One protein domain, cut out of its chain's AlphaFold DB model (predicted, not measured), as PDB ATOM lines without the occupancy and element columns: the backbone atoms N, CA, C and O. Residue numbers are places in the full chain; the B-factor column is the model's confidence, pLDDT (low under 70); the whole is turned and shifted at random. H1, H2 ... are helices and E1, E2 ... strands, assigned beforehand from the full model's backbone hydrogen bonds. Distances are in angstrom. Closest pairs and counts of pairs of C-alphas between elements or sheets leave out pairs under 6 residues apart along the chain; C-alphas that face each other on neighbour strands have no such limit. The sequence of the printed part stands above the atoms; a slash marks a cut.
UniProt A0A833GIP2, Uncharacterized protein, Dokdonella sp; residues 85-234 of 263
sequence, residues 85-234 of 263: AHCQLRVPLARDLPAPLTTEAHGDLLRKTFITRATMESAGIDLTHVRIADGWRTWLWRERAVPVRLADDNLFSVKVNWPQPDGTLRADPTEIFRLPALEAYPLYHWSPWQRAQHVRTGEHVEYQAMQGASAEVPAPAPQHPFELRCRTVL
ATOM      1  N   ALA A  85     -22.488 -16.693 -15.798       81.62
ATOM      2  CA  ALA A  85     -22.297 -17.654 -16.873       81.62
ATOM      3  C   ALA A  85     -20.881 -18.237 -16.821       81.62
ATOM      4  O   ALA A  85     -19.872 -17.539 -16.957       81.62
ATOM      5  N   HIS A  86     -20.793 -19.553 -16.659       85.69
ATOM      6  CA  HIS A  86     -19.570 -20.297 -16.932       85.69
ATOM      7  C   HIS A  86     -19.778 -21.049 -18.233       85.69
ATOM      8  O   HIS A  86     -20.715 -21.837 -18.339       85.69
ATOM      9  N   CYS A  87     -18.902 -20.849 -19.206       88.06
ATOM     10  CA  CYS A  87     -18.991 -21.523 -20.490       88.06
ATOM     11  C   CYS A  87     -17.689 -22.241 -20.811       88.06
ATOM     12  O   CYS A  87     -16.598 -21.737 -20.568       88.06
ATOM     13  N   GLN A  88     -17.795 -23.425 -21.392       92.00
ATOM     14  CA  GLN A  88     -16.662 -24.121 -21.969       92.00
ATOM     15  C   GLN A  88     -16.754 -24.053 -23.479       92.00
ATOM     16  O   GLN A  88     -17.797 -24.359 -24.057       92.00
ATOM     17  N   LEU A  89     -15.638 -23.686 -24.090       94.94
ATOM     18  CA  LEU A  89     -15.427 -23.760 -25.521       94.94
ATOM     19  C   LEU A  89     -14.506 -24.942 -25.787       94.94
ATOM     20  O   LEU A  89     -13.464 -25.062 -25.144       94.94
ATOM     21  N   ARG A  90     -14.854 -25.807 -26.732       96.44
ATOM     22  CA  ARG A  90     -13.969 -26.883 -27.171       96.44
ATOM     23  C   ARG A  90     -13.876 -26.957 -28.678       96.44
ATOM     24  O   ARG A  90     -14.758 -26.493 -29.394       96.44
ATOM     25  N   VAL A  91     -12.813 -27.590 -29.145       97.62
ATOM     26  CA  VAL A  91     -12.603 -27.873 -30.561       97.62
ATOM     27  C   VAL A  91     -11.832 -29.182 -30.726       97.62
ATOM     28  O   VAL A  91     -10.996 -29.492 -29.865       97.62
ATOM     29  N   PRO A  92     -12.097 -29.982 -31.776       98.00
ATOM     30  CA  PRO A  92     -11.319 -31.190 -32.021       98.00
ATOM     31  C   PRO A  92      -9.840 -30.852 -32.217       98.00
ATOM     32  O   PRO A  92      -9.516 -29.839 -32.834       98.00
ATOM     33  N   LEU A  93      -8.931 -31.719 -31.770       97.50
ATOM     34  CA  LEU A  93      -7.491 -31.545 -32.011       97.50
ATOM     35  C   LEU A  93      -7.123 -31.562 -33.500       97.50
ATOM     36  O   LEU A  93      -6.099 -31.006 -33.870       97.50
ATOM     37  N   ALA A  94      -7.975 -32.155 -34.340       97.62
ATOM     38  CA  ALA A  94      -7.852 -32.115 -35.795       97.62
ATOM     39  C   ALA A  94      -8.132 -30.723 -36.398       97.62
ATOM     40  O   ALA A  94      -7.846 -30.497 -37.570       97.62
ATOM     41  N   ARG A  95      -8.708 -29.782 -35.634       96.94
ATOM     42  CA  ARG A  95      -8.815 -28.388 -36.069       96.94
ATOM     43  C   ARG A  95      -7.454 -27.727 -35.931       96.94
ATOM     44  O   ARG A  95      -7.010 -27.430 -34.818       96.94
ATOM     45  N   ASP A  96      -6.852 -27.428 -37.071       95.75
ATOM     46  CA  ASP A  96      -5.688 -26.555 -37.114       95.75
ATOM     47  C   ASP A  96      -6.046 -25.186 -36.528       95.75
ATOM     48  O   ASP A  96      -7.089 -24.606 -36.846       95.75
ATOM     49  N   LEU A  97      -5.166 -24.678 -35.667       95.94
ATOM     50  CA  LEU A  97      -5.231 -23.335 -35.098       95.94
ATOM     51  C   LEU A  97      -3.872 -22.647 -35.270       95.94
ATOM     52  O   LEU A  97      -2.850 -23.338 -35.309       95.94
ATOM     53  N   PRO A  98      -3.839 -21.304 -35.339       95.25
ATOM     54  CA  PRO A  98      -2.585 -20.567 -35.372       95.25
ATOM     55  C   PRO A  98      -1.750 -20.865 -34.121       95.25
ATOM     56  O   PRO A  98      -2.277 -21.011 -33.016       95.25
ATOM     57  N   ALA A  99      -0.436 -20.958 -34.302       92.44
ATOM     58  CA  ALA A  99       0.522 -21.160 -33.225       92.44
ATOM     59  C   ALA A  99       1.635 -20.099 -33.336       92.44
ATOM     60  O   ALA A  99       2.332 -20.081 -34.351       92.44
ATOM     61  N   PRO A 100       1.821 -19.229 -32.324       92.62
ATOM     62  CA  PRO A 100       1.021 -19.113 -31.096       92.62
ATOM     63  C   PRO A 100      -0.394 -18.556 -31.360       92.62
ATOM     64  O   PRO A 100      -0.666 -18.005 -32.421       92.62
ATOM     65  N   LEU A 101      -1.298 -18.684 -30.381       93.38
ATOM     66  CA  LEU A 101      -2.666 -18.139 -30.470       93.38
ATOM     67  C   LEU A 101      -2.726 -16.616 -30.267       93.38
ATOM     68  O   LEU A 101      -3.753 -16.011 -30.561       93.38
ATOM     69  N   THR A 102      -1.628 -16.012 -29.813       92.81
ATOM     70  CA  THR A 102      -1.448 -14.568 -29.650       92.81
ATOM     71  C   THR A 102      -0.028 -14.218 -30.079       92.81
ATOM     72  O   THR A 102       0.914 -14.937 -29.743       92.81
ATOM     73  N   THR A 103       0.138 -13.132 -30.829       92.56
ATOM     74  CA  THR A 103       1.448 -12.625 -31.269       92.56
ATOM     75  C   THR A 103       1.586 -11.151 -30.913       92.56
ATOM     76  O   THR A 103       0.586 -10.443 -30.837       92.56
ATOM     77  N   GLU A 104       2.813 -10.655 -30.757       92.31
ATOM     78  CA  GLU A 104       3.044  -9.219 -30.542       92.31
ATOM     79  C   GLU A 104       2.596  -8.374 -31.746       92.31
ATOM     80  O   GLU A 104       2.046  -7.293 -31.574       92.31
ATOM     81  N   ALA A 105       2.785  -8.885 -32.969       93.12
ATOM     82  CA  ALA A 105       2.477  -8.155 -34.200       93.12
ATOM     83  C   ALA A 105       0.970  -8.032 -34.485       93.12
ATOM     84  O   ALA A 105       0.531  -7.030 -35.045       93.12
ATOM     85  N   HIS A 106       0.180  -9.050 -34.131       91.69
ATOM     86  CA  HIS A 106      -1.234  -9.135 -34.520       91.69
ATOM     87  C   HIS A 106      -2.208  -9.249 -33.341       91.69
ATOM     88  O   HIS A 106      -3.419  -9.268 -33.559       91.69
ATOM     89  N   GLY A 107      -1.712  -9.332 -32.104       93.00
ATOM     90  CA  GLY A 107      -2.538  -9.608 -30.934       93.00
ATOM     91  C   GLY A 107      -3.128 -11.019 -30.975       93.00
ATOM     92  O   GLY A 107      -2.457 -11.970 -31.391       93.00
ATOM     93  N   ASP A 108      -4.377 -11.154 -30.528       94.44
ATOM     94  CA  ASP A 108      -5.079 -12.436 -30.419       94.44
ATOM     95  C   ASP A 108      -5.524 -12.973 -31.788       94.44
ATOM     96  O   ASP A 108      -6.397 -12.418 -32.466       94.44
ATOM     97  N   LEU A 109      -4.947 -14.107 -32.177       95.81
ATOM     98  CA  LEU A 109      -5.276 -14.840 -33.398       95.81
ATOM     99  C   LEU A 109      -6.457 -15.797 -33.198       95.81
ATOM    100  O   LEU A 109      -7.153 -16.110 -34.160       95.81
ATOM    101  N   LEU A 110      -6.726 -16.222 -31.960       95.56
ATOM    102  CA  LEU A 110      -7.985 -16.851 -31.560       95.56
ATOM    103  C   LEU A 110      -8.724 -15.919 -30.600       95.56
ATOM    104  O   LEU A 110      -8.345 -15.773 -29.437       95.56
ATOM    105  N   ARG A 111      -9.799 -15.310 -31.096       92.94
ATOM    106  CA  ARG A 111     -10.576 -14.310 -30.370       92.94
ATOM    107  C   ARG A 111     -11.957 -14.840 -30.033       92.94
ATOM    108  O   ARG A 111     -12.603 -15.472 -30.871       92.94
ATOM    109  N   LYS A 112     -12.420 -14.518 -28.830       92.25
ATOM    110  CA  LYS A 112     -13.833 -14.576 -28.466       92.25
ATOM    111  C   LYS A 112     -14.398 -13.166 -28.390       92.25
ATOM    112  O   LYS A 112     -13.709 -12.247 -27.946       92.25
ATOM    113  N   THR A 113     -15.653 -13.017 -28.772       91.56
ATOM    114  CA  THR A 113     -16.381 -11.770 -28.573       91.56
ATOM    115  C   THR A 113     -17.729 -12.068 -27.959       91.56
ATOM    116  O   THR A 113     -18.467 -12.938 -28.419       91.56
ATOM    117  N   PHE A 114     -18.037 -11.341 -26.903       88.31
ATOM    118  CA  PHE A 114     -19.332 -11.359 -26.274       88.31
ATOM    119  C   PHE A 114     -20.169 -10.190 -26.810       88.31
ATOM    120  O   PHE A 114     -19.691  -9.058 -26.870       88.31
ATOM    121  N   ILE A 115     -21.385 -10.474 -27.275       87.31
ATOM    122  CA  ILE A 115     -22.227  -9.527 -28.011       87.31
ATOM    123  C   ILE A 115     -23.595  -9.462 -27.329       87.31
ATOM    124  O   ILE A 115     -24.327 -10.454 -27.270       87.31
ATOM    125  N   THR A 116     -23.960  -8.272 -26.862       82.62
ATOM    126  CA  THR A 116     -25.328  -7.932 -26.445       82.62
ATOM    127  C   THR A 116     -25.954  -6.992 -27.466       82.62
ATOM    128  O   THR A 116     -25.319  -6.600 -28.437       82.62
ATOM    129  N   ARG A 117     -27.194  -6.550 -27.241       77.19
ATOM    130  CA  ARG A 117     -27.779  -5.459 -28.039       77.19
ATOM    131  C   ARG A 117     -27.100  -4.099 -27.821       77.19
ATOM    132  O   ARG A 117     -27.318  -3.195 -28.620       77.19
ATOM    133  N   ALA A 118     -26.347  -3.927 -26.734       76.81
ATOM    134  CA  ALA A 118     -25.782  -2.639 -26.330       76.81
ATOM    135  C   ALA A 118     -24.254  -2.577 -26.458       76.81
ATOM    136  O   ALA A 118     -23.698  -1.501 -26.666       76.81
ATOM    137  N   THR A 119     -23.576  -3.713 -26.314       81.31
ATOM    138  CA  THR A 119     -22.122  -3.790 -26.170       81.31
ATOM    139  C   THR A 119     -21.546  -4.967 -26.940       81.31
ATOM    140  O   THR A 119     -22.207  -5.983 -27.173       81.31
ATOM    141  N   MET A 120     -20.280  -4.815 -27.314       86.75
ATOM    142  CA  MET A 120     -19.462  -5.862 -27.898       86.75
ATOM    143  C   MET A 120     -18.107  -5.849 -27.195       86.75
ATOM    144  O   MET A 120     -17.400  -4.844 -27.234       86.75
ATOM    145  N   GLU A 121     -17.758  -6.956 -26.552       85.94
ATOM    146  CA  GLU A 121     -16.540  -7.086 -25.756       85.94
ATOM    147  C   GLU A 121     -15.700  -8.235 -26.291       85.94
ATOM    148  O   GLU A 121     -16.130  -9.389 -26.295       85.94
ATOM    149  N   SER A 122     -14.498  -7.923 -26.765       88.50
ATOM    150  CA  SER A 122     -13.612  -8.896 -27.399       88.50
ATOM    151  C   SER A 122     -12.367  -9.134 -26.556       88.50
ATOM    152  O   SER A 122     -11.773  -8.193 -26.035       88.50
ATOM    153  N   ALA A 123     -11.938 -10.391 -26.478       87.69
ATOM    154  CA  ALA A 123     -10.704 -10.785 -25.811       87.69
ATOM    155  C   ALA A 123     -10.133 -12.071 -26.423       87.69
ATOM    156  O   ALA A 123     -10.860 -12.870 -27.026       87.69
ATOM    157  N   GLY A 124      -8.839 -12.308 -26.223       89.00
ATOM    158  CA  GLY A 124      -8.225 -13.610 -26.441       89.00
ATOM    159  C   GLY A 124      -8.833 -14.702 -25.561       89.00
ATOM    160  O   GLY A 124      -9.506 -14.456 -24.552       89.00
ATOM    161  N   ILE A 125      -8.610 -15.951 -25.959       85.38
ATOM    162  CA  ILE A 125      -8.910 -17.102 -25.109       85.38
ATOM    163  C   ILE A 125      -7.835 -17.208 -24.023       85.38
ATOM    164  O   ILE A 125      -6.647 -17.160 -24.322       85.38
ATOM    165  N   ASP A 126      -8.253 -17.383 -22.768       82.75
ATOM    166  CA  ASP A 126      -7.323 -17.628 -21.664       82.75
ATOM    167  C   ASP A 126      -6.645 -18.991 -21.852       82.75
ATOM    168  O   ASP A 126      -7.294 -20.042 -21.860       82.75
ATOM    169  N   LEU A 127      -5.327 -18.960 -22.039       78.31
ATOM    170  CA  LEU A 127      -4.515 -20.144 -22.303       78.31
ATOM    171  C   LEU A 127      -4.045 -20.840 -21.020       78.31
ATOM    172  O   LEU A 127      -3.566 -21.969 -21.092       78.31
ATOM    173  N   THR A 128      -4.213 -20.201 -19.858       77.00
ATOM    174  CA  THR A 128      -3.731 -20.694 -18.558       77.00
ATOM    175  C   THR A 128      -4.450 -21.975 -18.131       77.00
ATOM    176  O   THR A 128      -3.864 -22.841 -17.484       77.00
ATOM    177  N   HIS A 129      -5.711 -22.132 -18.540       77.62
ATOM    178  CA  HIS A 129      -6.583 -23.237 -18.137       77.62
ATOM    179  C   HIS A 129      -7.069 -24.070 -19.332       77.62
ATOM    180  O   HIS A 129      -8.247 -24.427 -19.424       77.62
ATOM    181  N   VAL A 130      -6.169 -24.372 -20.274       88.31
ATOM    182  CA  VAL A 130      -6.478 -25.277 -21.388       88.31
ATOM    183  C   VAL A 130      -6.404 -26.740 -20.943       88.31
ATOM    184  O   VAL A 130      -5.388 -27.207 -20.433       88.31
ATOM    185  N   ARG A 131      -7.478 -27.495 -21.186       92.00
ATOM    186  CA  ARG A 131      -7.506 -28.953 -21.032       92.00
ATOM    187  C   ARG A 131      -7.407 -29.615 -22.399       92.00
ATOM    188  O   ARG A 131      -8.222 -29.343 -23.280       92.00
ATOM    189  N   ILE A 132      -6.441 -30.514 -22.558       93.88
ATOM    190  CA  ILE A 132      -6.311 -31.370 -23.740       93.88
ATOM    191  C   ILE A 132      -6.553 -32.815 -23.309       93.88
ATOM    192  O   ILE A 132      -5.743 -33.381 -22.580       93.88
ATOM    193  N   ALA A 133      -7.679 -33.389 -23.729       92.38
ATOM    194  CA  ALA A 133      -8.082 -34.756 -23.399       92.38
ATOM    195  C   ALA A 133      -9.065 -35.290 -24.453       92.38
ATOM    196  O   ALA A 133      -9.771 -34.507 -25.091       92.38
ATOM    197  N   ASP A 134      -9.092 -36.610 -24.653       94.38
ATOM    198  CA  ASP A 134     -10.072 -37.319 -25.495       94.38
ATOM    199  C   ASP A 134     -10.215 -36.790 -26.933       94.38
ATOM    200  O   ASP A 134     -11.291 -36.826 -27.529       94.38
ATOM    201  N   GLY A 135      -9.129 -36.269 -27.512       96.81
ATOM    202  CA  GLY A 135      -9.145 -35.700 -28.864       96.81
ATOM    203  C   GLY A 135      -9.685 -34.268 -28.950       96.81
ATOM    204  O   GLY A 135      -9.898 -33.772 -30.057       96.81
ATOM    205  N   TRP A 136      -9.866 -33.581 -27.818       97.56
ATOM    206  CA  TRP A 136     -10.371 -32.210 -27.741       97.56
ATOM    207  C   TRP A 136      -9.386 -31.267 -27.059       97.56
ATOM    208  O   TRP A 136      -8.722 -31.622 -26.085       97.56
ATOM    209  N   ARG A 137      -9.365 -30.018 -27.527       96.44
ATOM    210  CA  ARG A 137      -8.838 -28.870 -26.786       96.44
ATOM    211  C   ARG A 137     -10.022 -28.110 -26.200       96.44
ATOM    212  O   ARG A 137     -10.920 -27.735 -26.947       96.44
ATOM    213  N   THR A 138     -10.042 -27.923 -24.885       95.31
ATOM    214  CA  THR A 138     -11.139 -27.277 -24.152       95.31
ATOM    215  C   THR A 138     -10.606 -26.119 -23.323       95.31
ATOM    216  O   THR A 138      -9.614 -26.272 -22.614       95.31
ATOM    217  N   TRP A 139     -11.291 -24.984 -23.375       93.00
ATOM    218  CA  TRP A 139     -11.016 -23.807 -22.562       93.00
ATOM    219  C   TRP A 139     -12.238 -23.460 -21.727       93.00
ATOM    220  O   TRP A 139     -13.374 -23.537 -22.202       93.00
ATOM    221  N   LEU A 140     -11.994 -23.045 -20.490       86.94
ATOM    222  CA  LEU A 140     -13.024 -22.512 -19.614       86.94
ATOM    223  C   LEU A 140     -13.047 -20.987 -19.734       86.94
ATOM    224  O   LEU A 140     -12.051 -20.310 -19.505       86.94
ATOM    225  N   TRP A 141     -14.209 -20.448 -20.072       81.44
ATOM    226  CA  TRP A 141     -14.515 -19.034 -19.978       81.44
ATOM    227  C   TRP A 141     -15.452 -18.795 -18.795       81.44
ATOM    228  O   TRP A 141     -16.458 -19.481 -18.616       81.44
ATOM    229  N   ARG A 142     -15.104 -17.795 -17.990       78.69
ATOM    230  CA  ARG A 142     -15.917 -17.300 -16.886       78.69
ATOM    231  C   ARG A 142     -16.200 -15.833 -17.132       78.69
ATOM    232  O   ARG A 142     -15.294 -15.075 -17.488       78.69
ATOM    233  N   GLU A 143     -17.451 -15.452 -16.978       70.19
ATOM    234  CA  GLU A 143     -17.837 -14.052 -16.954       70.19
ATOM    235  C   GLU A 143     -17.272 -13.406 -15.677       70.19
ATOM    236  O   GLU A 143     -17.467 -13.926 -14.582       70.19
ATOM    237  N   ARG A 144     -16.474 -12.337 -15.818       59.03
ATOM    238  CA  ARG A 144     -15.718 -11.741 -14.697       59.03
ATOM    239  C   ARG A 144     -16.340 -10.469 -14.131       59.03
ATOM    240  O   ARG A 144     -16.075 -10.143 -12.977       59.03
ATOM    241  N   ALA A 145     -17.149  -9.748 -14.897       50.06
ATOM    242  CA  ALA A 145     -17.706  -8.477 -14.462       50.06
ATOM    243  C   ALA A 145     -19.115  -8.284 -15.010       50.06
ATOM    244  O   ALA A 145     -19.299  -8.433 -16.209       50.06
ATOM    245  N   VAL A 146     -20.015  -7.917 -14.084       49.09
ATOM    246  CA  VAL A 146     -21.358  -7.331 -14.233       49.09
ATOM    247  C   VAL A 146     -22.254  -8.053 -15.239       49.09
ATOM    248  O   VAL A 146     -21.956  -8.039 -16.425       49.09
ATOM    249  N   PRO A 147     -23.382  -8.627 -14.779       48.62
ATOM    250  CA  PRO A 147     -24.198  -9.528 -15.562       48.62
ATOM    251  C   PRO A 147     -24.561  -8.862 -16.870       48.62
ATOM    252  O   PRO A 147     -25.418  -7.981 -16.984       48.62
ATOM    253  N   VAL A 148     -23.950  -9.410 -17.899       49.72
ATOM    254  CA  VAL A 148     -24.656  -9.657 -19.114       49.72
ATOM    255  C   VAL A 148     -26.023 -10.179 -18.689       49.72
ATOM    256  O   VAL A 148     -26.162 -11.287 -18.166       49.72
ATOM    257  N   ARG A 149     -27.062  -9.366 -18.888       54.53
ATOM    258  CA  ARG A 149     -28.409  -9.906 -18.985       54.53
ATOM    259  C   ARG A 149     -28.277 -10.982 -20.042       54.53
ATOM    260  O   ARG A 149     -28.271 -10.587 -21.200       54.53
ATOM    261  N   LEU A 150     -28.133 -12.273 -19.707       54.88
ATOM    262  CA  LEU A 150     -28.362 -13.381 -20.644       54.88
ATOM    263  C   LEU A 150     -29.860 -13.375 -20.946       54.88
ATOM    264  O   LEU A 150     -30.612 -14.270 -20.577       54.88
ATOM    265  N   ALA A 151     -30.295 -12.262 -21.525       54.81
ATOM    266  CA  ALA A 151     -31.479 -12.156 -22.308       54.81
ATOM    267  C   ALA A 151     -31.280 -13.100 -23.488       54.81
ATOM    268  O   ALA A 151     -30.153 -13.338 -23.935       54.81
ATOM    269  N   ASP A 152     -32.395 -13.593 -23.999       57.75
ATOM    270  CA  ASP A 152     -32.480 -14.670 -24.988       57.75
ATOM    271  C   ASP A 152     -31.741 -14.394 -26.322       57.75
ATOM    272  O   ASP A 152     -31.679 -15.252 -27.203       57.75
ATOM    273  N   ASP A 153     -31.154 -13.204 -26.476       74.75
ATOM    274  CA  ASP A 153     -30.522 -12.703 -27.694       74.75
ATOM    275  C   ASP A 153     -29.016 -12.462 -27.593       74.75
ATOM    276  O   ASP A 153     -28.420 -11.935 -28.534       74.75
ATOM    277  N   ASN A 154     -28.380 -12.836 -26.488       83.88
ATOM    278  CA  ASN A 154     -26.938 -12.672 -26.389       83.88
ATOM    279  C   ASN A 154     -26.183 -13.675 -27.234       83.88
ATOM    280  O   ASN A 154     -26.525 -14.861 -27.300       83.88
ATOM    281  N   LEU A 155     -25.102 -13.188 -27.829       89.38
ATOM    282  CA  LEU A 155     -24.269 -13.977 -28.708       89.38
ATOM    283  C   LEU A 155     -22.850 -14.062 -28.165       89.38
ATOM    284  O   LEU A 155     -22.328 -13.151 -27.525       89.38
ATOM    285  N   PHE A 156     -22.217 -15.179 -28.467       91.44
ATOM    286  CA  PHE A 156     -20.805 -15.415 -28.256       91.44
ATOM    287  C   PHE A 156     -20.218 -15.799 -29.604       91.44
ATOM    288  O   PHE A 156     -20.690 -16.748 -30.218       91.44
ATOM    289  N   SER A 157     -19.230 -15.072 -30.104       94.25
ATOM    290  CA  SER A 157     -18.556 -15.413 -31.354       94.25
ATOM    291  C   SER A 157     -17.129 -15.867 -31.112       94.25
ATOM    292  O   SER A 157     -16.458 -15.421 -30.183       94.25
ATOM    293  N   VAL A 158     -16.668 -16.757 -31.984       95.81
ATOM    294  CA  VAL A 158     -15.284 -17.215 -32.057       95.81
ATOM    295  C   VAL A 158     -14.753 -16.909 -33.448       95.81
ATOM    296  O   VAL A 158     -15.382 -17.245 -34.456       95.81
ATOM    297  N   LYS A 159     -13.586 -16.269 -33.496       95.31
ATOM    298  CA  LYS A 159     -12.904 -15.903 -34.735       95.31
ATOM    299  C   LYS A 159     -11.456 -16.375 -34.694       95.31
ATOM    300  O   LYS A 159     -10.750 -16.133 -33.717       95.31
ATOM    301  N   VAL A 160     -11.026 -17.023 -35.777       96.38
ATOM    302  CA  VAL A 160      -9.640 -17.456 -35.986       96.38
ATOM    303  C   VAL A 160      -9.030 -16.636 -37.116       96.38
ATOM    304  O   VAL A 160      -9.585 -16.586 -38.215       96.38
ATOM    305  N   ASN A 161      -7.890 -16.006 -36.852       95.69
ATOM    306  CA  ASN A 161      -7.110 -15.256 -37.826       95.69
ATOM    307  C   ASN A 161      -5.776 -15.960 -38.081       95.69
ATOM    308  O   ASN A 161      -5.123 -16.445 -37.161       95.69
ATOM    309  N   TRP A 162      -5.359 -15.979 -39.339       96.44
ATOM    310  CA  TRP A 162      -4.160 -16.658 -39.806       96.44
ATOM    311  C   TRP A 162      -3.186 -15.642 -40.394       96.44
ATOM    312  O   TRP A 162      -3.497 -15.067 -41.446       96.44
ATOM    313  N   PRO A 163      -2.017 -15.438 -39.764       95.31
ATOM    314  CA  PRO A 163      -0.952 -14.628 -40.336       95.31
ATOM    315  C   PRO A 163      -0.561 -15.139 -41.722       95.31
ATOM    316  O   PRO A 163      -0.437 -16.348 -41.933       95.31
ATOM    317  N   GLN A 164      -0.399 -14.220 -42.666       95.00
ATOM    318  CA  GLN A 164       0.097 -14.491 -44.011       95.00
ATOM    319  C   GLN A 164       1.544 -13.990 -44.160       95.00
ATOM    320  O   GLN A 164       1.962 -13.097 -43.418       95.00
ATOM    321  N   PRO A 165       2.327 -14.528 -45.118       92.75
ATOM    322  CA  PRO A 165       3.716 -14.105 -45.330       92.75
ATOM    323  C   PRO A 165       3.894 -12.614 -45.654       92.75
ATOM    324  O   PRO A 165       4.965 -12.066 -45.421       92.75
ATOM    325  N   ASP A 166       2.860 -11.958 -46.188       93.69
ATOM    326  CA  ASP A 166       2.845 -10.526 -46.515       93.69
ATOM    327  C   ASP A 166       2.488  -9.620 -45.318       93.69
ATOM    328  O   ASP A 166       2.397  -8.402 -45.467       93.69
ATOM    329  N   GLY A 167       2.284 -10.204 -44.131       89.88
ATOM    330  CA  GLY A 167       1.899  -9.496 -42.911       89.88
ATOM    331  C   GLY A 167       0.396  -9.238 -42.771       89.88
ATOM    332  O   GLY A 167      -0.023  -8.643 -41.777       89.88
ATOM    333  N   THR A 168      -0.435  -9.681 -43.720       92.62
ATOM    334  CA  THR A 168      -1.897  -9.581 -43.606       92.62
ATOM    335  C   THR A 168      -2.488 -10.729 -42.780       92.62
ATOM    336  O   THR A 168      -1.837 -11.738 -42.500       92.62
ATOM    337  N   LEU A 169      -3.751 -10.579 -42.366       93.81
ATOM    338  CA  LEU A 169      -4.504 -11.624 -41.675       93.81
ATOM    339  C   LEU A 169      -5.590 -12.194 -42.587       93.81
ATOM    340  O   LEU A 169      -6.478 -11.475 -43.045       93.81
ATOM    341  N   ARG A 170      -5.579 -13.516 -42.767       93.81
ATOM    342  CA  ARG A 170      -6.706 -14.263 -43.335       93.81
ATOM    343  C   ARG A 170      -7.621 -14.716 -42.201       93.81
ATOM    344  O   ARG A 170      -7.200 -15.501 -41.357       93.81
ATOM    345  N   ALA A 171      -8.870 -14.268 -42.185       93.06
ATOM    346  CA  ALA A 171      -9.853 -14.739 -41.214       93.06
ATOM    347  C   ALA A 171     -10.559 -16.010 -41.710       93.06
ATOM    348  O   ALA A 171     -11.020 -16.065 -42.852       93.06
ATOM    349  N   ASP A 172     -10.692 -17.006 -40.837       94.25
ATOM    350  CA  ASP A 172     -11.685 -18.063 -41.026       94.25
ATOM    351  C   ASP A 172     -13.108 -17.492 -40.831       94.25
ATOM    352  O   ASP A 172     -13.278 -16.421 -40.229       94.25
ATOM    353  N   PRO A 173     -14.156 -18.194 -41.307       94.12
ATOM    354  CA  PRO A 173     -15.529 -17.841 -40.977       94.12
ATOM    355  C   PRO A 173     -15.729 -17.737 -39.459       94.12
ATOM    356  O   PRO A 173     -15.261 -18.576 -38.694       94.12
ATOM    357  N   THR A 174     -16.433 -16.694 -39.027       95.12
ATOM    358  CA  THR A 174     -16.767 -16.465 -37.620       95.12
ATOM    359  C   THR A 174     -17.929 -17.361 -37.219       95.12
ATOM    360  O   THR A 174     -18.997 -17.321 -37.837       95.12
ATOM    361  N   GLU A 175     -17.715 -18.152 -36.173       96.25
ATOM    362  CA  GLU A 175     -18.697 -19.061 -35.585       96.25
ATOM    363  C   GLU A 175     -19.416 -18.332 -34.444       96.25
ATOM    364  O   GLU A 175     -18.784 -17.922 -33.474       96.25
ATOM    365  N   ILE A 176     -20.728 -18.122 -34.577       94.38
ATOM    366  CA  ILE A 176     -21.551 -17.339 -33.647       94.38
ATOM    367  C   ILE A 176     -22.559 -18.254 -32.952       94.38
ATOM    368  O   ILE A 176     -23.397 -18.900 -33.589       94.38
ATOM    369  N   PHE A 177     -22.481 -18.257 -31.629       93.00
ATOM    370  CA  PHE A 177     -23.286 -19.028 -30.703       93.00
ATOM    371  C   PHE A 177     -24.339 -18.132 -30.052       93.00
ATOM    372  O   PHE A 177     -24.021 -17.026 -29.624       93.00
ATOM    373  N   ARG A 178     -25.573 -18.612 -29.910       89.44
ATOM    374  CA  ARG A 178     -26.547 -18.047 -28.974       89.44
ATOM    375  C   ARG A 178     -26.245 -18.583 -27.587       89.44
ATOM    376  O   ARG A 178     -26.170 -19.801 -27.387       89.44
ATOM    377  N   LEU A 179     -26.058 -17.674 -26.640       86.06
ATOM    378  CA  LEU A 179     -25.952 -18.071 -25.250       86.06
ATOM    379  C   LEU A 179     -27.338 -18.442 -24.726       86.06
ATOM    380  O   LEU A 179     -28.321 -17.779 -25.061       86.06
ATOM    381  N   PRO A 180     -27.442 -19.510 -23.924       79.06
ATOM    382  CA  PRO A 180     -28.706 -19.835 -23.299       79.06
ATOM    383  C   PRO A 180     -29.080 -18.763 -22.277       79.06
ATOM    384  O   PRO A 180     -28.215 -18.208 -21.598       79.06
ATOM    385  N   ALA A 181     -30.380 -18.518 -22.143       78.44
ATOM    386  CA  ALA A 181     -30.904 -17.699 -21.062       78.44
ATOM    387  C   ALA A 181     -30.494 -18.278 -19.701       78.44
ATOM    388  O   ALA A 181     -30.397 -19.501 -19.549       78.44
ATOM    389  N   LEU A 182     -30.321 -17.420 -18.691       76.19
ATOM    390  CA  LEU A 182     -29.934 -17.849 -17.337       76.19
ATOM    391  C   LEU A 182     -30.855 -18.934 -16.756       76.19
ATOM    392  O   LEU A 182     -30.397 -19.792 -16.002       76.19
ATOM    393  N   GLU A 183     -32.141 -18.886 -17.107       76.19
ATOM    394  CA  GLU A 183     -33.187 -19.787 -16.611       76.19
ATOM    395  C   GLU A 183     -33.393 -21.031 -17.494       76.19
ATOM    396  O   GLU A 183     -34.179 -21.907 -17.139       76.19
ATOM    397  N   ALA A 184     -32.694 -21.134 -18.631       76.00
ATOM    398  CA  ALA A 184     -32.893 -22.225 -19.588       76.00
ATOM    399  C   ALA A 184     -32.454 -23.595 -19.043       76.00
ATOM    400  O   ALA A 184     -32.960 -24.624 -19.492       76.00
ATOM    401  N   TYR A 185     -31.527 -23.618 -18.081       75.38
ATOM    402  CA  TYR A 185     -30.993 -24.839 -17.482       75.38
ATOM    403  C   TYR A 185     -30.987 -24.763 -15.951       75.38
ATOM    404  O   TYR A 185     -30.864 -23.671 -15.386       75.38
ATOM    405  N   PRO A 186     -31.075 -25.913 -15.253       85.25
ATOM    406  CA  PRO A 186     -30.841 -25.963 -13.817       85.25
ATOM    407  C   PRO A 186     -29.469 -25.382 -13.457       85.25
ATOM    408  O   PRO A 186     -28.485 -25.594 -14.168       85.25
ATOM    409  N   LEU A 187     -29.389 -24.683 -12.323       84.75
ATOM    410  CA  LEU A 187     -28.115 -24.165 -11.827       84.75
ATOM    411  C   LEU A 187     -27.078 -25.269 -11.670       84.75
ATOM    412  O   LEU A 187     -27.409 -26.383 -11.279       84.75
ATOM    413  N   TYR A 188     -25.816 -24.925 -11.898       85.75
ATOM    414  CA  TYR A 188     -24.647 -25.796 -11.772       85.75
ATOM    415  C   TYR A 188     -24.613 -26.984 -12.743       85.75
ATOM    416  O   TYR A 188     -23.597 -27.676 -12.810       85.75
ATOM    417  N   HIS A 189     -25.652 -27.175 -13.557       86.00
ATOM    418  CA  HIS A 189     -25.675 -28.178 -14.607       86.00
ATOM    419  C   HIS A 189     -25.185 -27.586 -15.924       86.00
ATOM    420  O   HIS A 189     -25.629 -26.530 -16.371       86.00
ATOM    421  N   TRP A 190     -24.260 -28.301 -16.557       89.50
ATOM    422  CA  TRP A 190     -23.821 -27.988 -17.907       89.50
ATOM    423  C   TRP A 190     -24.937 -28.250 -18.914       89.50
ATOM    424  O   TRP A 190     -25.548 -29.321 -18.912       89.50
ATOM    425  N   SER A 191     -25.148 -27.299 -19.820       88.88
ATOM    426  CA  SER A 191     -25.926 -27.532 -21.028       88.88
ATOM    427  C   SER A 191     -25.276 -28.634 -21.879       88.88
ATOM    428  O   SER A 191     -24.069 -28.891 -21.767       88.88
ATOM    429  N   PRO A 192     -26.032 -29.252 -22.802       93.31
ATOM    430  CA  PRO A 192     -25.431 -30.013 -23.885       93.31
ATOM    431  C   PRO A 192     -24.425 -29.158 -24.666       93.31
ATOM    432  O   PRO A 192     -24.524 -27.926 -24.704       93.31
ATOM    433  N   TRP A 193     -23.474 -29.827 -25.312       95.31
ATOM    434  CA  TRP A 193     -22.606 -29.192 -26.296       95.31
ATOM    435  C   TRP A 193     -23.427 -28.764 -27.510       95.31
ATOM    436  O   TRP A 193     -24.179 -29.561 -28.072       95.31
ATOM    437  N   GLN A 194     -23.267 -27.511 -27.917       94.88
ATOM    438  CA  GLN A 194     -23.914 -26.931 -29.086       94.88
ATOM    439  C   GLN A 194     -22.874 -26.374 -30.055       94.88
ATOM    440  O   GLN A 194     -21.843 -25.840 -29.651       94.88
ATOM    441  N   ARG A 195     -23.169 -26.488 -31.350       95.81
ATOM    442  CA  ARG A 195     -22.418 -25.827 -32.422       95.81
ATOM    443  C   ARG A 195     -22.957 -24.419 -32.649       95.81
ATOM    444  O   ARG A 195     -24.070 -24.104 -32.227       95.81
ATOM    445  N   ALA A 196     -22.182 -23.597 -33.346       94.69
ATOM    446  CA  ALA A 196     -22.611 -22.264 -33.734       94.69
ATOM    447  C   ALA A 196     -23.901 -22.311 -34.571       94.69
ATOM    448  O   ALA A 196     -24.008 -23.080 -35.529       94.69
ATOM    449  N   GLN A 197     -24.876 -21.469 -34.223       91.56
ATOM    450  CA  GLN A 197     -26.125 -21.319 -34.974       91.56
ATOM    451  C   GLN A 197     -25.912 -20.520 -36.261       91.56
ATOM    452  O   GLN A 197     -26.686 -20.652 -37.211       91.56
ATOM    453  N   HIS A 198     -24.870 -19.686 -36.301       91.00
ATOM    454  CA  HIS A 198     -24.513 -18.918 -37.483       91.00
ATOM    455  C   HIS A 198     -23.018 -19.013 -37.764       91.00
ATOM    456  O   HIS A 198     -22.196 -18.882 -36.862       91.00
ATOM    457  N   VAL A 199     -22.682 -19.173 -39.040       93.31
ATOM    458  CA  VAL A 199     -21.312 -19.082 -39.545       93.31
ATOM    459  C   VAL A 199     -21.293 -17.985 -40.602       93.31
ATOM    460  O   VAL A 199     -22.076 -18.027 -41.556       93.31
ATOM    461  N   ARG A 200     -20.460 -16.960 -40.400       91.69
ATOM    462  CA  ARG A 200     -20.442 -15.750 -41.240       91.69
ATOM    463  C   ARG A 200     -19.028 -15.399 -41.683       91.69
ATOM    464  O   ARG A 200     -18.081 -15.530 -40.916       91.69
ATOM    465  N   THR A 201     -18.889 -14.892 -42.901       89.81
ATOM    466  CA  THR A 201     -17.632 -14.344 -43.436       89.81
ATOM    467  C   THR A 201     -17.737 -12.835 -43.591       89.81
ATOM    468  O   THR A 201     -18.791 -12.330 -43.963       89.81
ATOM    469  N   GLY A 202     -16.641 -12.122 -43.337       86.69
ATOM    470  CA  GLY A 202     -16.562 -10.671 -43.491       86.69
ATOM    471  C   GLY A 202     -15.904  -9.985 -42.298       86.69
ATOM    472  O   GLY A 202     -15.651 -10.592 -41.255       86.69
ATOM    473  N   GLU A 203     -15.619  -8.700 -42.458       82.31
ATOM    474  CA  GLU A 203     -14.897  -7.914 -41.458       82.31
ATOM    475  C   GLU A 203     -15.795  -7.486 -40.285       82.31
ATOM    476  O   GLU A 203     -15.376  -7.543 -39.130       82.31
ATOM    477  N   HIS A 204     -17.058  -7.149 -40.566       87.19
ATOM    478  CA  HIS A 204     -17.999  -6.558 -39.604       87.19
ATOM    479  C   HIS A 204     -19.105  -7.519 -39.135       87.19
ATOM    480  O   HIS A 204     -20.170  -7.083 -38.698       87.19
ATOM    481  N   VAL A 205     -18.879  -8.831 -39.226       89.38
ATOM    482  CA  VAL A 205     -19.908  -9.852 -38.944       89.38
ATOM    483  C   VAL A 205     -20.449  -9.801 -37.511       89.38
ATOM    484  O   VAL A 205     -21.637 -10.039 -37.303       89.38
ATOM    485  N   GLU A 206     -19.608  -9.453 -36.536       89.06
ATOM    486  CA  GLU A 206     -19.984  -9.331 -35.121       89.06
ATOM    487  C   GLU A 206     -20.868  -8.091 -34.898       89.06
ATOM    488  O   GLU A 206     -21.912  -8.180 -34.254       89.06
ATOM    489  N   TYR A 207     -20.533  -6.966 -35.540       88.56
ATOM    490  CA  TYR A 207     -21.357  -5.753 -35.528       88.56
ATOM    491  C   TYR A 207     -22.709  -5.972 -36.221       88.56
ATOM    492  O   TYR A 207     -23.750  -5.567 -35.715       88.56
ATOM    493  N   GLN A 208     -22.729  -6.668 -37.359       88.75
ATOM    494  CA  GLN A 208     -23.978  -7.042 -38.029       88.75
ATOM    495  C   GLN A 208     -24.847  -7.949 -37.149       88.75
ATOM    496  O   GLN A 208     -26.066  -7.792 -37.118       88.75
ATOM    497  N   ALA A 209     -24.233  -8.890 -36.424       86.50
ATOM    498  CA  ALA A 209     -24.943  -9.750 -35.485       86.50
ATOM    499  C   ALA A 209     -25.535  -8.946 -34.314       86.50
ATOM    500  O   ALA A 209     -26.698  -9.153 -33.975       86.50
ATOM    501  N   MET A 210     -24.786  -7.974 -33.780       85.81
ATOM    502  CA  MET A 210     -25.258  -7.019 -32.767       85.81
ATOM    503  C   MET A 210     -26.498  -6.236 -33.233       85.81
ATOM    504  O   MET A 210     -27.443  -6.059 -32.471       85.81
ATOM    505  N   GLN A 211     -26.529  -5.819 -34.505       86.06
ATOM    506  CA  GLN A 211     -27.665  -5.115 -35.120       86.06
ATOM    507  C   GLN A 211     -28.848  -6.035 -35.481       86.06
ATOM    508  O   GLN A 211     -29.826  -5.586 -36.078       86.06
ATOM    509  N   GLY A 212     -28.769  -7.336 -35.176       82.25
ATOM    510  CA  GLY A 212     -29.799  -8.309 -35.543       82.25
ATOM    511  C   GLY A 212     -29.906  -8.564 -37.051       82.25
ATOM    512  O   GLY A 212     -30.899  -9.130 -37.509       82.25
ATOM    513  N   ALA A 213     -28.902  -8.168 -37.840       79.88
ATOM    514  CA  ALA A 213     -28.911  -8.386 -39.278       79.88
ATOM    515  C   ALA A 213     -28.824  -9.889 -39.585       79.88
ATOM    516  O   ALA A 213     -27.984 -10.621 -39.036       79.88
ATOM    517  N   SER A 214     -29.685 -10.350 -40.492       67.12
ATOM    518  CA  SER A 214     -29.569 -11.692 -41.067       67.12
ATOM    519  C   SER A 214     -28.292 -11.783 -41.902       67.12
ATOM    520  O   SER A 214     -27.866 -10.794 -42.494       67.12
ATOM    521  N   ALA A 215     -27.657 -12.955 -41.934       63.19
ATOM    522  CA  ALA A 215     -26.534 -13.165 -42.842       63.19
ATOM    523  C   ALA A 215     -27.051 -13.076 -44.285       63.19
ATOM    524  O   ALA A 215     -27.975 -13.809 -44.632       63.19
ATOM    525  N   GLU A 216     -26.469 -12.202 -45.111       59.75
ATOM    526  CA  GLU A 216     -26.841 -12.100 -46.532       59.75
ATOM    527  C   GLU A 216     -26.544 -13.409 -47.279       59.75
ATOM    528  O   GLU A 216     -27.310 -13.813 -48.150       59.75
ATOM    529  N   VAL A 217     -25.474 -14.112 -46.885       66.56
ATOM    530  CA  VAL A 217     -25.120 -15.450 -47.372       66.56
ATOM    531  C   VAL A 217     -24.526 -16.266 -46.212       66.56
ATOM    532  O   VAL A 217     -23.557 -15.815 -45.593       66.56
ATOM    533  N   PRO A 218     -25.069 -17.453 -45.877       71.56
ATOM    534  CA  PRO A 218     -24.451 -18.353 -44.906       71.56
ATOM    535  C   PRO A 218     -23.085 -18.827 -45.412       71.56
ATOM    536  O   PRO A 218     -22.976 -19.310 -46.539       71.56
ATOM    537  N   ALA A 219     -22.049 -18.725 -44.583       83.75
ATOM    538  CA  ALA A 219     -20.756 -19.316 -44.909       83.75
ATOM    539  C   ALA A 219     -20.781 -20.833 -44.647       83.75
ATOM    540  O   ALA A 219     -21.497 -21.287 -43.746       83.75
ATOM    541  N   PRO A 220     -20.009 -21.639 -45.400       85.81
ATOM    542  CA  PRO A 220     -19.879 -23.058 -45.105       85.81
ATOM    543  C   PRO A 220     -19.299 -23.244 -43.700       85.81
ATOM    544  O   PRO A 220     -18.363 -22.548 -43.299       85.81
ATOM    545  N   ALA A 221     -19.862 -24.192 -42.952       85.62
ATOM    546  CA  ALA A 221     -19.344 -24.540 -41.638       85.62
ATOM    547  C   ALA A 221     -17.910 -25.092 -41.759       85.62
ATOM    548  O   ALA A 221     -17.635 -25.860 -42.688       85.62
ATOM    549  N   PRO A 222     -17.002 -24.754 -40.828       91.44
ATOM    550  CA  PRO A 222     -15.683 -25.372 -40.780       91.44
ATOM    551  C   PRO A 222     -15.781 -26.891 -40.612       91.44
ATOM    552  O   PRO A 222     -16.684 -27.395 -39.945       91.44
ATOM    553  N   GLN A 223     -14.821 -27.629 -41.176       93.62
ATOM    554  CA  GLN A 223     -14.774 -29.097 -41.086       93.62
ATOM    555  C   GLN A 223     -14.713 -29.598 -39.632       93.62
ATOM    556  O   GLN A 223     -15.318 -30.615 -39.293       93.62
ATOM    557  N   HIS A 224     -14.000 -28.869 -38.774       96.62
ATOM    558  CA  HIS A 224     -13.882 -29.142 -37.344       96.62
ATOM    559  C   HIS A 224     -14.357 -27.902 -36.567       96.62
ATOM    560  O   HIS A 224     -13.527 -27.064 -36.204       96.62
ATOM    561  N   PRO A 225     -15.682 -27.737 -36.388       96.94
ATOM    562  CA  PRO A 225     -16.256 -26.546 -35.772       96.94
ATOM    563  C   PRO A 225     -15.988 -26.512 -34.266       96.94
ATOM    564  O   PRO A 225     -15.748 -27.548 -33.634       96.94
ATOM    565  N   PHE A 226     -16.080 -25.320 -33.689       97.56
ATOM    566  CA  PHE A 226     -16.106 -25.165 -32.244       97.56
ATOM    567  C   PHE A 226     -17.444 -25.648 -31.667       97.56
ATOM    568  O   PHE A 226     -18.504 -25.576 -32.296       97.56
ATOM    569  N   GLU A 227     -17.394 -26.098 -30.418       97.56
ATOM    570  CA  GLU A 227     -18.571 -26.423 -29.625       97.56
ATOM    571  C   GLU A 227     -18.540 -25.657 -28.304       97.56
ATOM    572  O   GLU A 227     -17.497 -25.534 -27.662       97.56
ATOM    573  N   LEU A 228     -19.701 -25.159 -27.895       94.81
ATOM    574  CA  LEU A 228     -19.890 -24.396 -26.670       94.81
ATOM    575  C   LEU A 228     -20.872 -25.133 -25.760       94.81
ATOM    576  O   LEU A 228     -21.865 -25.687 -26.229       94.81
ATOM    577  N   ARG A 229     -20.641 -25.097 -24.455       92.44
ATOM    578  CA  ARG A 229     -21.678 -25.368 -23.452       92.44
ATOM    579  C   ARG A 229     -21.559 -24.376 -22.317       92.44
ATOM    580  O   ARG A 229     -20.465 -23.885 -22.056       92.44
ATOM    581  N   CYS A 230     -22.655 -24.110 -21.627       89.44
ATOM    582  CA  CYS A 230     -22.673 -23.166 -20.521       89.44
ATOM    583  C   CYS A 230     -23.422 -23.739 -19.323       89.44
ATOM    584  O   CYS A 230     -24.233 -24.653 -19.460       89.44
ATOM    585  N   ARG A 231     -23.139 -23.198 -18.146       86.31
ATOM    586  CA  ARG A 231     -23.904 -23.402 -16.921       86.31
ATOM    587  C   ARG A 231     -24.045 -22.074 -16.199       86.31
ATOM    588  O   ARG A 231     -23.151 -21.231 -16.274       86.31
ATOM    589  N   THR A 232     -25.123 -21.941 -15.445       85.25
ATOM    590  CA  THR A 232     -25.298 -20.834 -14.507       85.25
ATOM    591  C   THR A 232     -24.778 -21.268 -13.145       85.25
ATOM    592  O   THR A 232     -25.198 -22.304 -12.631       85.25
ATOM    593  N   VAL A 233     -23.883 -20.492 -12.546       84.50
ATOM    594  CA  VAL A 233     -23.447 -20.669 -11.153       84.50
ATOM    595  C   VAL A 233     -23.882 -19.464 -10.336       84.50
ATOM    596  O   VAL A 233     -24.026 -18.379 -10.893       84.50
ATOM    597  N   LEU A 234     -24.106 -19.634  -9.036       85.19
ATOM    598  CA  LEU A 234     -24.328 -18.495  -8.153       85.19
ATOM    599  C   LEU A 234     -23.050 -18.147  -7.402       85.19
ATOM    600  O   LEU A 234     -22.289 -19.036  -7.023       85.19
TER     601      LEU A 234
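This is residues 85 to 234 of the 263 residues of an uncharacterized protein of Dokdonella sp (UniProt A0A833GIP2). Two strongly twisted antiparallel sheets stand partly face to face: a larger branched one, with E6 as its long middle strand, and a smaller four-stranded one, E4, E5, E1, E10. The one short helix, H1, sits on the larger sheet, on the side away from the smaller sheet, and long loops join the parts. The 150 printed residues hold ten named strands and one named helix, in the order E1 to E9, H1, E10; the class is mostly strand, though under half of the residues are in named elements. The whole is compact, with a radius of gyration of the C-alphas of 15.2 A, and spans 48 by 37 by 28 A.

E1, residues 85 to 92, begins at C-alpha 85 (-22.297, -17.654, -16.873) and is 23.1 A long. E2 is residues 110 to 115, E3 residues 120 to 124, E4 residues 130 to 133, and E5 residues 136 to 142, 19.3 A long. E6, residues 155 to 163, is the longest strand at 26.1 A and ends at C-alpha 163 (-0.952, -14.628, -40.336). E7 is residues 169 to 171, E8 residues 174 to 178, E9 residues 198 to 200, and H1 residues 205 to 210. E10, residues 227 to 234, is 23.6 A long and ends at C-alpha 234 (-24.328, -18.495, -8.153).

E6 has E2 on one side, with N 111 and O 159 2.9 A apart, and E7 and E8 on the other side. E7 pairs with E6 by N 162 and O 170 at 2.8 A, and runs on into E8 at 43 degrees; E8 pairs with E6 by N 177 and O 156 at 2.7 A. E3 forms a hairpin with E2, with N 114 and O 121 at 2.8 A. E9 forms a hairpin with E8, with N 174 and O 200 at 2.8 A. H1 is on this sheet; its closest C-alphas to E2 are Met 210 and Ile 115, 6.2 A apart. In H1 every O i to N i+4 pair is within hydrogen-bond range. In the other sheet, E1 pairs with E5 by N 139 and O 89 at 2.8 A and with E10 by N 88 and O 229 at 2.8 A. E4 and E5 form a hairpin, with N 131 and O 138 at 2.8 A. Residues 194 to 195 pair antiparallel with residues 227 to 228 of E10. The closest C-alphas of E8 and E10, Phe 177 and Leu 228, are 7.5 A apart. E1 and E6 are apart.

The C-alphas farthest apart, Asp 166 and Pro 186, are 49.4 A apart. The printed part has no cut. The long links are E1 to E2, E5 to E6, E8 to E9 and H1 to E10. The mean pLDDT of the printed part is 86.6; residues 144 to 152 and 214 to 217 are under 70.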